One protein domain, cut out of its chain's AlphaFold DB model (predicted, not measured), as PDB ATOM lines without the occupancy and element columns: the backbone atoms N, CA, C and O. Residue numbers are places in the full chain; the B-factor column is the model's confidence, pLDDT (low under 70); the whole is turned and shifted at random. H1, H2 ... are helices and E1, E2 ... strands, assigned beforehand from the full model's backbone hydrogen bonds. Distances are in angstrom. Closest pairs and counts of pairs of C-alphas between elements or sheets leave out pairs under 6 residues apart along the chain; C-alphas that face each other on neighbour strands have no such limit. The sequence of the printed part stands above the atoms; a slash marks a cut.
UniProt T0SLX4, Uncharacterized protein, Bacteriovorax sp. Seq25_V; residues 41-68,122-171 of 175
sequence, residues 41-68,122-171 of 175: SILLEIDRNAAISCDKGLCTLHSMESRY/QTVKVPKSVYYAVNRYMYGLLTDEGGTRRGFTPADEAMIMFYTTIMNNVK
ATOM      1  N   SER A  41     210.317 216.055 226.562       65.75
ATOM      2  CA  SER A  41     210.479 215.186 225.393       65.75
ATOM      3  C   SER A  41     211.912 214.659 225.215       65.75
ATOM      4  O   SER A  41     212.096 213.470 224.952       65.75
ATOM      5  N   ILE A  42     212.932 215.501 225.414       66.88
ATOM      6  CA  ILE A  42     214.350 215.117 225.326       66.88
ATOM      7  C   ILE A  42     214.714 214.211 226.499       66.88
ATOM      8  O   ILE A  42     215.381 213.193 226.322       66.88
ATOM      9  N   LEU A  43     214.255 214.551 227.704       73.56
ATOM     10  CA  LEU A  43     214.480 213.722 228.888       73.56
ATOM     11  C   LEU A  43     213.855 212.333 228.745       73.56
ATOM     12  O   LEU A  43     214.490 211.342 229.107       73.56
ATOM     13  N   LEU A  44     212.653 212.256 228.179       78.31
ATOM     14  CA  LEU A  44     211.927 211.006 227.976       78.31
ATOM     15  C   LEU A  44     212.592 210.123 226.909       78.31
ATOM     16  O   LEU A  44     212.665 208.903 227.068       78.31
ATOM     17  N   GLU A  45     213.149 210.729 225.861       77.69
ATOM     18  CA  GLU A  45     213.918 210.007 224.844       77.69
ATOM     19  C   GLU A  45     215.276 209.524 225.385       77.69
ATOM     20  O   GLU A  45     215.690 208.393 225.122       77.69
ATOM     21  N   ILE A  46     215.953 210.325 226.215       78.06
ATOM     22  CA  ILE A  46     217.176 209.893 226.910       78.06
ATOM     23  C   ILE A  46     216.872 208.736 227.865       78.06
ATOM     24  O   ILE A  46     217.654 207.788 227.916       78.06
ATOM     25  N   ASP A  47     215.753 208.779 228.590       81.19
ATOM     26  CA  ASP A  47     215.354 207.714 229.515       81.19
ATOM     27  C   ASP A  47     215.035 206.406 228.774       81.19
ATOM     28  O   ASP A  47     215.519 205.335 229.154       81.19
ATOM     29  N   ARG A  48     214.335 206.500 227.636       81.44
ATOM     30  CA  ARG A  48     214.101 205.365 226.733       81.44
ATOM     31  C   ARG A  48     215.413 204.762 226.230       81.44
ATOM     32  O   ARG A  48     215.586 203.544 226.274       81.44
ATOM     33  N   ASN A  49     216.351 205.597 225.790       79.81
ATOM     34  CA  ASN A  49     217.653 205.135 225.310       79.81
ATOM     35  C   ASN A  49     218.523 204.578 226.449       79.81
ATOM     36  O   ASN A  49     219.255 203.609 226.254       79.81
ATOM     37  N   ALA A  50     218.421 205.132 227.656       79.50
ATOM     38  CA  ALA A  50     219.103 204.620 228.839       79.50
ATOM     39  C   ALA A  50     218.585 203.232 229.244       79.50
ATOM     40  O   ALA A  50     219.379 202.382 229.636       79.50
ATOM     41  N   ALA A  51     217.285 202.959 229.102       81.06
ATOM     42  CA  ALA A  51     216.718 201.642 229.408       81.06
ATOM     43  C   ALA A  51     217.305 200.510 228.544       81.06
ATOM     44  O   ALA A  51     217.336 199.360 228.978       81.06
ATOM     45  N   ILE A  52     217.791 200.833 227.342       83.12
ATOM     46  CA  ILE A  52     218.402 199.875 226.411       83.12
ATOM     47  C   ILE A  52     219.925 199.835 226.598       83.12
ATOM     48  O   ILE A  52     220.543 198.773 226.536       83.12
ATOM     49  N   SER A  53     220.538 200.995 226.838       82.12
ATOM     50  CA  SER A  53     221.996 201.146 226.885       82.12
ATOM     51  C   SER A  53     222.610 200.865 228.263       82.12
ATOM     52  O   SER A  53     223.830 200.692 228.345       82.12
ATOM     53  N   CYS A  54     221.814 200.839 229.337       85.19
ATOM     54  CA  CYS A  54     222.289 200.675 230.711       85.19
ATOM     55  C   CYS A  54     221.998 199.287 231.291       85.19
ATOM     56  O   CYS A  54     220.851 198.864 231.371       85.19
ATOM     57  N   ASP A  55     223.036 198.626 231.809       84.56
ATOM     58  CA  ASP A  55     222.936 197.387 232.586       84.56
ATOM     59  C   ASP A  55     223.667 197.557 233.926       84.56
ATOM     60  O   ASP A  55     224.790 198.065 233.980       84.56
ATOM     61  N   LYS A  56     223.024 197.154 235.031       82.31
ATOM     62  CA  LYS A  56     223.580 197.205 236.404       82.31
ATOM     63  C   LYS A  56     224.212 198.556 236.793       82.31
ATOM     64  O   LYS A  56     225.258 198.604 237.432       82.31
ATOM     65  N   GLY A  57     223.574 199.663 236.409       76.50
ATOM     66  CA  GLY A  57     224.013 201.022 236.763       76.50
ATOM     67  C   GLY A  57     225.126 201.601 235.882       76.50
ATOM     68  O   GLY A  57     225.530 202.747 236.093       76.50
ATOM     69  N   LEU A  58     225.585 200.852 234.875       83.81
ATOM     70  CA  LEU A  58     226.551 201.301 233.878       83.81
ATOM     71  C   LEU A  58     225.909 201.343 232.493       83.81
ATOM     72  O   LEU A  58     225.305 200.374 232.044       83.81
ATOM     73  N   CYS A  59     226.086 202.460 231.805       85.06
ATOM     74  CA  CYS A  59     225.533 202.728 230.490       85.06
ATOM     75  C   CYS A  59     226.619 202.690 229.425       85.06
ATOM     76  O   CYS A  59     227.702 203.250 229.599       85.06
ATOM     77  N   THR A  60     226.315 202.041 228.309       84.31
ATOM     78  CA  THR A  60     227.171 202.044 227.128       84.31
ATOM     79  C   THR A  60     227.070 203.402 226.448       84.31
ATOM     80  O   THR A  60     226.050 203.715 225.842       84.31
ATOM     81  N   LEU A  61     228.122 204.216 226.561       79.00
ATOM     82  CA  LEU A  61     228.176 205.531 225.918       79.00
ATOM     83  C   LEU A  61     228.628 205.427 224.460       79.00
ATOM     84  O   LEU A  61     228.097 206.096 223.582       79.00
ATOM     85  N   HIS A  62     229.623 204.581 224.205       77.81
ATOM     86  CA  HIS A  62     230.163 204.361 222.873       77.81
ATOM     87  C   HIS A  62     230.664 202.925 222.739       77.81
ATOM     88  O   HIS A  62     231.211 202.362 223.689       77.81
ATOM     89  N   SER A  63     230.491 202.329 221.561       76.56
ATOM     90  CA  SER A  63     230.991 200.993 221.250       76.56
ATOM     91  C   SER A  63     231.589 200.989 219.853       76.56
ATOM     92  O   SER A  63     230.908 201.342 218.893       76.56
ATOM     93  N   MET A  64     232.840 200.547 219.736       73.75
ATOM     94  CA  MET A  64     233.503 200.373 218.450       73.75
ATOM     95  C   MET A  64     233.870 198.907 218.228       73.75
ATOM     96  O   MET A  64     234.429 198.241 219.099       73.75
ATOM     97  N   GLU A  65     233.559 198.405 217.035       78.31
ATOM     98  CA  GLU A  65     233.931 197.071 216.578       78.31
ATOM     99  C   GLU A  65     234.962 197.184 215.455       78.31
ATOM    100  O   GLU A  65     234.684 197.749 214.400       78.31
ATOM    101  N   SER A  66     236.140 196.602 215.671       74.19
ATOM    102  CA  SER A  66     237.171 196.440 214.648       74.19
ATOM    103  C   SER A  66     237.288 194.969 214.265       74.19
ATOM    104  O   SER A  66     237.322 194.077 215.119       74.19
ATOM    105  N   ARG A  67     237.344 194.700 212.962       77.00
ATOM    106  CA  ARG A  67     237.565 193.362 212.408       77.00
ATOM    107  C   ARG A  67     238.904 193.367 211.695       77.00
ATOM    108  O   ARG A  67     239.139 194.232 210.859       77.00
ATOM    109  N   TYR A  68     239.746 192.384 211.992       75.62
ATOM    110  CA  TYR A  68     241.030 192.221 211.324       75.62
ATOM    111  C   TYR A  68     241.155 190.824 210.723       75.62
ATOM    112  O   TYR A  68     240.652 189.831 211.256       75.62
ATOM    113  N   GLN A 122     235.421 197.214 221.652       78.62
ATOM    114  CA  GLN A 122     235.662 198.060 222.816       78.62
ATOM    115  C   GLN A 122     234.405 198.863 223.109       78.62
ATOM    116  O   GLN A 122     233.819 199.470 222.215       78.62
ATOM    117  N   THR A 123     234.000 198.859 224.373       81.06
ATOM    118  CA  THR A 123     232.778 199.510 224.833       81.06
ATOM    119  C   THR A 123     233.100 200.382 226.036       81.06
ATOM    120  O   THR A 123     233.675 199.903 227.012       81.06
ATOM    121  N   VAL A 124     232.704 201.653 225.985       81.12
ATOM    122  CA  VAL A 124     232.832 202.583 227.111       81.12
ATOM    123  C   VAL A 124     231.597 202.479 227.973       81.12
ATOM    124  O   VAL A 124     230.493 202.810 227.539       81.12
ATOM    125  N   LYS A 125     231.813 202.058 229.213       84.50
ATOM    126  CA  LYS A 125     230.790 202.040 230.247       84.50
ATOM    127  C   LYS A 125     230.953 203.268 231.131       84.50
ATOM    128  O   LYS A 125     232.015 203.464 231.713       84.50
ATOM    129  N   VAL A 126     229.903 204.072 231.237       81.56
ATOM    130  CA  VAL A 126     229.851 205.249 232.111       81.56
ATOM    131  C   VAL A 126     228.709 205.114 233.117       81.56
ATOM    132  O   VAL A 126     227.726 204.432 232.829       81.56
ATOM    133  N   PRO A 127     228.788 205.746 234.297       85.38
ATOM    134  CA  PRO A 127     227.656 205.814 235.214       85.38
ATOM    135  C   PRO A 127     226.434 206.473 234.565       85.38
ATOM    136  O   PRO A 127     226.568 207.335 233.693       85.38
ATOM    137  N   LYS A 128     225.234 206.123 235.044       81.50
ATOM    138  CA  LYS A 128     223.969 206.675 234.533       81.50
ATOM    139  C   LYS A 128     223.950 208.213 234.532       81.50
ATOM    140  O   LYS A 128     223.543 208.805 233.544       81.50
ATOM    141  N   SER A 129     224.468 208.872 235.567       80.25
ATOM    142  CA  SER A 129     224.545 210.343 235.622       80.25
ATOM    143  C   SER A 129     225.337 210.949 234.458       80.25
ATOM    144  O   SER A 129     224.876 211.887 233.810       80.25
ATOM    145  N   VAL A 130     226.497 210.369 234.143       78.50
ATOM    146  CA  VAL A 130     227.357 210.806 233.034       78.50
ATOM    147  C   VAL A 130     226.675 210.553 231.690       78.50
ATOM    148  O   VAL A 130     226.722 211.408 230.810       78.50
ATOM    149  N   TYR A 131     225.984 209.420 231.539       81.50
ATOM    150  CA  TYR A 131     225.214 209.117 230.329       81.50
ATOM    151  C   TYR A 131     224.123 210.160 230.057       81.50
ATOM    152  O   TYR A 131     223.971 210.609 228.921       81.50
ATOM    153  N   TYR A 132     223.380 210.578 231.085       78.81
ATOM    154  CA  TYR A 132     222.333 211.592 230.928       78.81
ATOM    155  C   TYR A 132     222.935 212.964 230.635       78.81
ATOM    156  O   TYR A 132     222.445 213.642 229.738       78.81
ATOM    157  N   ALA A 133     224.014 213.349 231.323       77.19
ATOM    158  CA  ALA A 133     224.690 214.625 231.093       77.19
ATOM    159  C   ALA A 133     225.211 214.751 229.651       77.19
ATOM    160  O   ALA A 133     224.957 215.756 228.989       77.19
ATOM    161  N   VAL A 134     225.877 213.711 229.133       75.69
ATOM    162  CA  VAL A 134     226.424 213.718 227.766       75.69
ATOM    163  C   VAL A 134     225.314 213.726 226.713       75.69
ATOM    164  O   VAL A 134     225.375 214.521 225.780       75.69
ATOM    165  N   ASN A 135     224.282 212.885 226.852       74.50
ATOM    166  CA  ASN A 135     223.201 212.846 225.860       74.50
ATOM    167  C   ASN A 135     222.375 214.136 225.863       74.50
ATOM    168  O   ASN A 135     222.101 214.690 224.804       74.50
ATOM    169  N   ARG A 136     222.037 214.662 227.042       73.25
ATOM    170  CA  ARG A 136     221.328 215.943 227.192       73.25
ATOM    171  C   ARG A 136     222.109 217.093 226.565       73.25
ATOM    172  O   ARG A 136     221.516 217.930 225.893       73.25
ATOM    173  N   TYR A 137     223.431 217.093 226.726       70.06
ATOM    174  CA  TYR A 137     224.314 218.039 226.057       70.06
ATOM    175  C   TYR A 137     224.271 217.898 224.525       70.06
ATOM    176  O   TYR A 137     224.056 218.889 223.832       70.06
ATOM    177  N   MET A 138     224.391 216.679 223.985       70.19
ATOM    178  CA  MET A 138     224.324 216.430 222.535       70.19
ATOM    179  C   MET A 138     223.001 216.887 221.911       70.19
ATOM    180  O   MET A 138     223.020 217.516 220.856       70.19
ATOM    181  N   TYR A 139     221.869 216.629 222.570       68.19
ATOM    182  CA  TYR A 139     220.570 217.130 222.111       68.19
ATOM    183  C   TYR A 139     220.463 218.658 222.221       68.19
ATOM    184  O   TYR A 139     219.904 219.284 221.329       68.19
ATOM    185  N   GLY A 140     221.049 219.272 223.254       65.62
ATOM    186  CA  GLY A 140     221.061 220.730 223.429       65.62
ATOM    187  C   GLY A 140     221.928 221.500 222.420       65.62
ATOM    188  O   GLY A 140     221.763 222.711 222.269       65.62
ATOM    189  N   LEU A 141     222.840 220.821 221.716       63.19
ATOM    190  CA  LEU A 141     223.626 221.408 220.625       63.19
ATOM    191  C   LEU A 141     222.869 221.480 219.293       63.19
ATOM    192  O   LEU A 141     223.300 222.220 218.404       63.19
ATOM    193  N   LEU A 142     221.781 220.720 219.148       58.47
ATOM    194  CA  LEU A 142     220.928 220.743 217.966       58.47
ATOM    195  C   LEU A 142     219.977 221.936 218.082       58.47
ATOM    196  O   LEU A 142     219.187 222.017 219.019       58.47
ATOM    197  N   THR A 143     220.056 222.892 217.155       58.97
ATOM    198  CA  THR A 143     218.969 223.868 217.002       58.97
ATOM    199  C   THR A 143     217.766 223.197 216.341       58.97
ATOM    200  O   THR A 143     217.930 222.213 215.617       58.97
ATOM    201  N   ASP A 144     216.565 223.757 216.515       57.16
ATOM    202  CA  ASP A 144     215.333 223.273 215.858       57.16
ATOM    203  C   ASP A 144     215.438 223.239 214.315       57.16
ATOM    204  O   ASP A 144     214.668 222.567 213.634       57.16
ATOM    205  N   GLU A 145     216.436 223.932 213.756       48.31
ATOM    206  CA  GLU A 145     216.751 224.015 212.326       48.31
ATOM    207  C   GLU A 145     217.879 223.054 211.885       48.31
ATOM    208  O   GLU A 145     218.278 223.054 210.720       48.31
ATOM    209  N   GLY A 146     218.424 222.233 212.794       53.72
ATOM    210  CA  GLY A 146     219.516 221.287 212.509       53.72
ATOM    211  C   GLY A 146     220.911 221.921 212.408       53.72
ATOM    212  O   GLY A 146     221.848 221.283 211.927       53.72
ATOM    213  N   GLY A 147     221.065 223.171 212.849       55.34
ATOM    214  CA  GLY A 147     222.348 223.867 212.944       55.34
ATOM    215  C   GLY A 147     223.018 223.670 214.307       55.34
ATOM    216  O   GLY A 147     222.373 223.346 215.299       55.34
ATOM    217  N   THR A 148     224.329 223.894 214.375       56.56
ATOM    218  CA  THR A 148     225.078 223.931 215.639       56.56
ATOM    219  C   THR A 148     225.133 225.365 216.174       56.56
ATOM    220  O   THR A 148     225.449 226.306 215.436       56.56
ATOM    221  N   ARG A 149     224.822 225.576 217.464       58.84
ATOM    222  CA  ARG A 149     224.998 226.893 218.115       58.84
ATOM    223  C   ARG A 149     226.456 227.349 217.970       58.84
ATOM    224  O   ARG A 149     227.375 226.615 218.306       58.84
ATOM    225  N   ARG A 150     226.669 228.584 217.494       57.91
ATOM    226  CA  ARG A 150     228.007 229.171 217.249       57.91
ATOM    227  C   ARG A 150     228.749 229.644 218.508       57.91
ATOM    228  O   ARG A 150     229.875 230.109 218.390       57.91
ATOM    229  N   GLY A 151     228.126 229.566 219.683       58.44
ATOM    230  CA  GLY A 151     228.741 229.937 220.954       58.44
ATOM    231  C   GLY A 151     228.781 228.735 221.879       58.44
ATOM    232  O   GLY A 151     227.722 228.194 222.198       58.44
ATOM    233  N   PHE A 152     229.986 228.346 222.288       61.41
ATOM    234  CA  PHE A 152     230.212 227.370 223.344       61.41
ATOM    235  C   PHE A 152     230.450 228.121 224.651       61.41
ATOM    236  O   PHE A 152     231.202 229.095 224.690       61.41
ATOM    237  N   THR A 153     229.781 227.701 225.716       68.56
ATOM    238  CA  THR A 153     230.162 228.097 227.071       68.56
ATOM    239  C   THR A 153     231.417 227.320 227.496       68.56
ATOM    240  O   THR A 153     231.680 226.245 226.951       68.56
ATOM    241  N   PRO A 154     232.182 227.786 228.499       65.50
ATOM    242  CA  PRO A 154     233.311 227.020 229.038       65.50
ATOM    243  C   PRO A 154     232.932 225.599 229.499       65.50
ATOM    244  O   PRO A 154     233.731 224.668 229.402       65.50
ATOM    245  N   ALA A 155     231.689 225.401 229.956       65.19
ATOM    246  CA  ALA A 155     231.161 224.083 230.299       65.19
ATOM    247  C   ALA A 155     230.959 223.192 229.059       65.19
ATOM    248  O   ALA A 155     231.238 221.991 229.101       65.19
ATOM    249  N   ASP A 156     230.535 223.775 227.938       65.00
ATOM    250  CA  ASP A 156     230.351 223.061 226.671       65.00
ATOM    251  C   ASP A 156     231.696 222.604 226.094       65.00
ATOM    252  O   ASP A 156     231.827 221.470 225.628       65.00
ATOM    253  N   GLU A 157     232.724 223.450 226.181       65.38
ATOM    254  CA  GLU A 157     234.084 223.100 225.759       65.38
ATOM    255  C   GLU A 157     234.644 221.931 226.581       65.38
ATOM    256  O   GLU A 157     235.197 220.981 226.017       65.38
ATOM    257  N   ALA A 158     234.436 221.939 227.902       70.88
ATOM    258  CA  ALA A 158     234.841 220.841 228.777       70.88
ATOM    259  C   ALA A 158     234.132 219.521 228.420       70.88
ATOM    260  O   ALA A 158     234.771 218.465 228.384       70.88
ATOM    261  N   MET A 159     232.839 219.570 228.090       71.00
ATOM    262  CA  MET A 159     232.069 218.389 227.682       71.00
ATOM    263  C   MET A 159     232.507 217.833 226.323       71.00
ATOM    264  O   MET A 159     232.624 216.613 226.168       71.00
ATOM    265  N   ILE A 160     232.814 218.697 225.351       71.62
ATOM    266  CA  ILE A 160     233.372 218.282 224.053       71.62
ATOM    267  C   ILE A 160     234.742 217.633 224.248       71.62
ATOM    268  O   ILE A 160     235.004 216.559 223.695       71.62
ATOM    269  N   MET A 161     235.620 218.244 225.046       76.25
ATOM    270  CA  MET A 161     236.941 217.682 225.346       76.25
ATOM    271  C   MET A 161     236.834 216.335 226.064       76.25
ATOM    272  O   MET A 161     237.544 215.389 225.712       76.25
ATOM    273  N   PHE A 162     235.912 216.206 227.017       75.88
ATOM    274  CA  PHE A 162     235.638 214.945 227.700       75.88
ATOM    275  C   PHE A 162     235.184 213.858 226.716       75.88
ATOM    276  O   PHE A 162     235.773 212.774 226.673       75.88
ATOM    277  N   TYR A 163     234.196 214.159 225.868       73.75
ATOM    278  CA  TYR A 163     233.678 213.206 224.887       73.75
ATOM    279  C   TYR A 163     234.742 212.793 223.862       73.75
ATOM    280  O   TYR A 163     234.959 211.605 223.629       73.75
ATOM    281  N   THR A 164     235.466 213.750 223.283       74.50
ATOM    282  CA  THR A 164     236.528 213.467 222.301       74.50
ATOM    283  C   THR A 164     237.687 212.671 222.903       74.50
ATOM    284  O   THR A 164     238.221 211.780 222.240       74.50
ATOM    285  N   THR A 165     238.034 212.915 224.170       78.81
ATOM    286  CA  THR A 165     239.040 212.131 224.903       78.81
ATOM    287  C   THR A 165     238.585 210.688 225.095       78.81
ATOM    288  O   THR A 165     239.352 209.762 224.827       78.81
ATOM    289  N   ILE A 166     237.329 210.474 225.494       73.94
ATOM    290  CA  ILE A 166     236.750 209.128 225.591       73.94
ATOM    291  C   ILE A 166     236.808 208.431 224.232       73.94
ATOM    292  O   ILE A 166     237.309 207.314 224.142       73.94
ATOM    293  N   MET A 167     236.372 209.097 223.164       71.56
ATOM    294  CA  MET A 167     236.371 208.531 221.812       71.56
ATOM    295  C   MET A 167     237.783 208.180 221.325       71.56
ATOM    296  O   MET A 167     237.975 207.139 220.699       71.56
ATOM    297  N   ASN A 168     238.785 209.007 221.634       71.31
ATOM    298  CA  ASN A 168     240.183 208.729 221.306       71.31
ATOM    299  C   ASN A 168     240.744 207.536 222.089       71.31
ATOM    300  O   ASN A 168     241.469 206.738 221.506       71.31
ATOM    301  N   ASN A 169     240.376 207.364 223.359       67.38
ATOM    302  CA  ASN A 169     240.780 206.191 224.142       67.38
ATOM    303  C   ASN A 169     240.137 204.885 223.649       67.38
ATOM    304  O   ASN A 169     240.645 203.805 223.927       67.38
ATOM    305  N   VAL A 170     239.039 204.979 222.897       66.56
ATOM    306  CA  VAL A 170     238.361 203.829 222.280       66.56
ATOM    307  C   VAL A 170     238.911 203.531 220.887       66.56
ATOM    308  O   VAL A 170     238.519 202.533 220.284       66.56
ATOM    309  N   LYS A 171     239.814 204.365 220.340       58.50
ATOM    310  CA  LYS A 171     240.362 204.172 218.992       58.50
ATOM    311  C   LYS A 171     241.183 202.890 218.896       58.50
ATOM    312  O   LYS A 171     242.387 202.882 219.095       58.50
TER     313      LYS A 171
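Overview. This is residues 41 to 68 and 122 to 171 of the 175 residues of an uncharacterized protein of Bacteriovorax sp. Seq25_V (UniProt T0SLX4). Three helices form the body, with H2 in the middle and H1 and H3 crossing it on either side; an antiparallel two-stranded ribbon, E1 and E2, runs past one end of the three. Away from the ribbon, a long loop, residues 141 to 153, joins H2 to H3, and of it residues 142 to 147 stick out. The 78 printed residues hold three named helices and two named strands in the order H1 E1 E2 H2 H3, a mixed class of helices and strands. The whole is only just compact, close to loose, with a radius of gyration of the C-alphas of 13.7 A and spans of 38 by 29 by 22 A.

Arrangement. H1, residues 41 to 53, touches H2, residues 128 to 140, at a steep tilt of 45 degrees, opposite ways; their closest C-alphas, Ile 46 and Tyr 132, are 6.8 A apart. E1, residues 58 to 68, bends by 64 degrees at residue 61 and is antiparallel to E2, residues 122 to 127; N 59 and O 126 are 2.8 A apart, and N 64 and O 122 2.9 A, both within hydrogen-bond range. The closest C-alphas of H1 and E1 are those of Ser 53 and Thr 60, 5.3 A. H2, with residues 134 to 137 alone, touches residues 156 to 163 of H3, residues 154 to 169, at a steep tilt of 65 degrees, opposite ways; C-alphas Val 134 and Met 159 are closest, 7.3 A. H1 and H3 are apart. In H2 and H3 every O i to N i+4 pair is within hydrogen-bond range, in H1 8 of 9.

Along the chain. H1 begins at C-alpha 41 (210.479, 215.186, 225.393) and is 18.2 A long. E1 is 28.3 A, E2 16.7 A and H2 18.1 A long. H3, 22.7 A long, ends at C-alpha 169 (240.780, 206.191, 224.142).

Size, cuts and confidence. The C-alphas of Tyr 68 and Gly 151, the two farthest apart, are 40.8 A apart. Residues 69 to 121 are not printed, and C-alphas 68 and 122 are 14.0 A apart across the cut. The link from H2 to H3 is long, 13 residues. Mean pLDDT of the printed part is 72.9; residues 41 to 42, 139 to 157 and 169 to 171 are under 70.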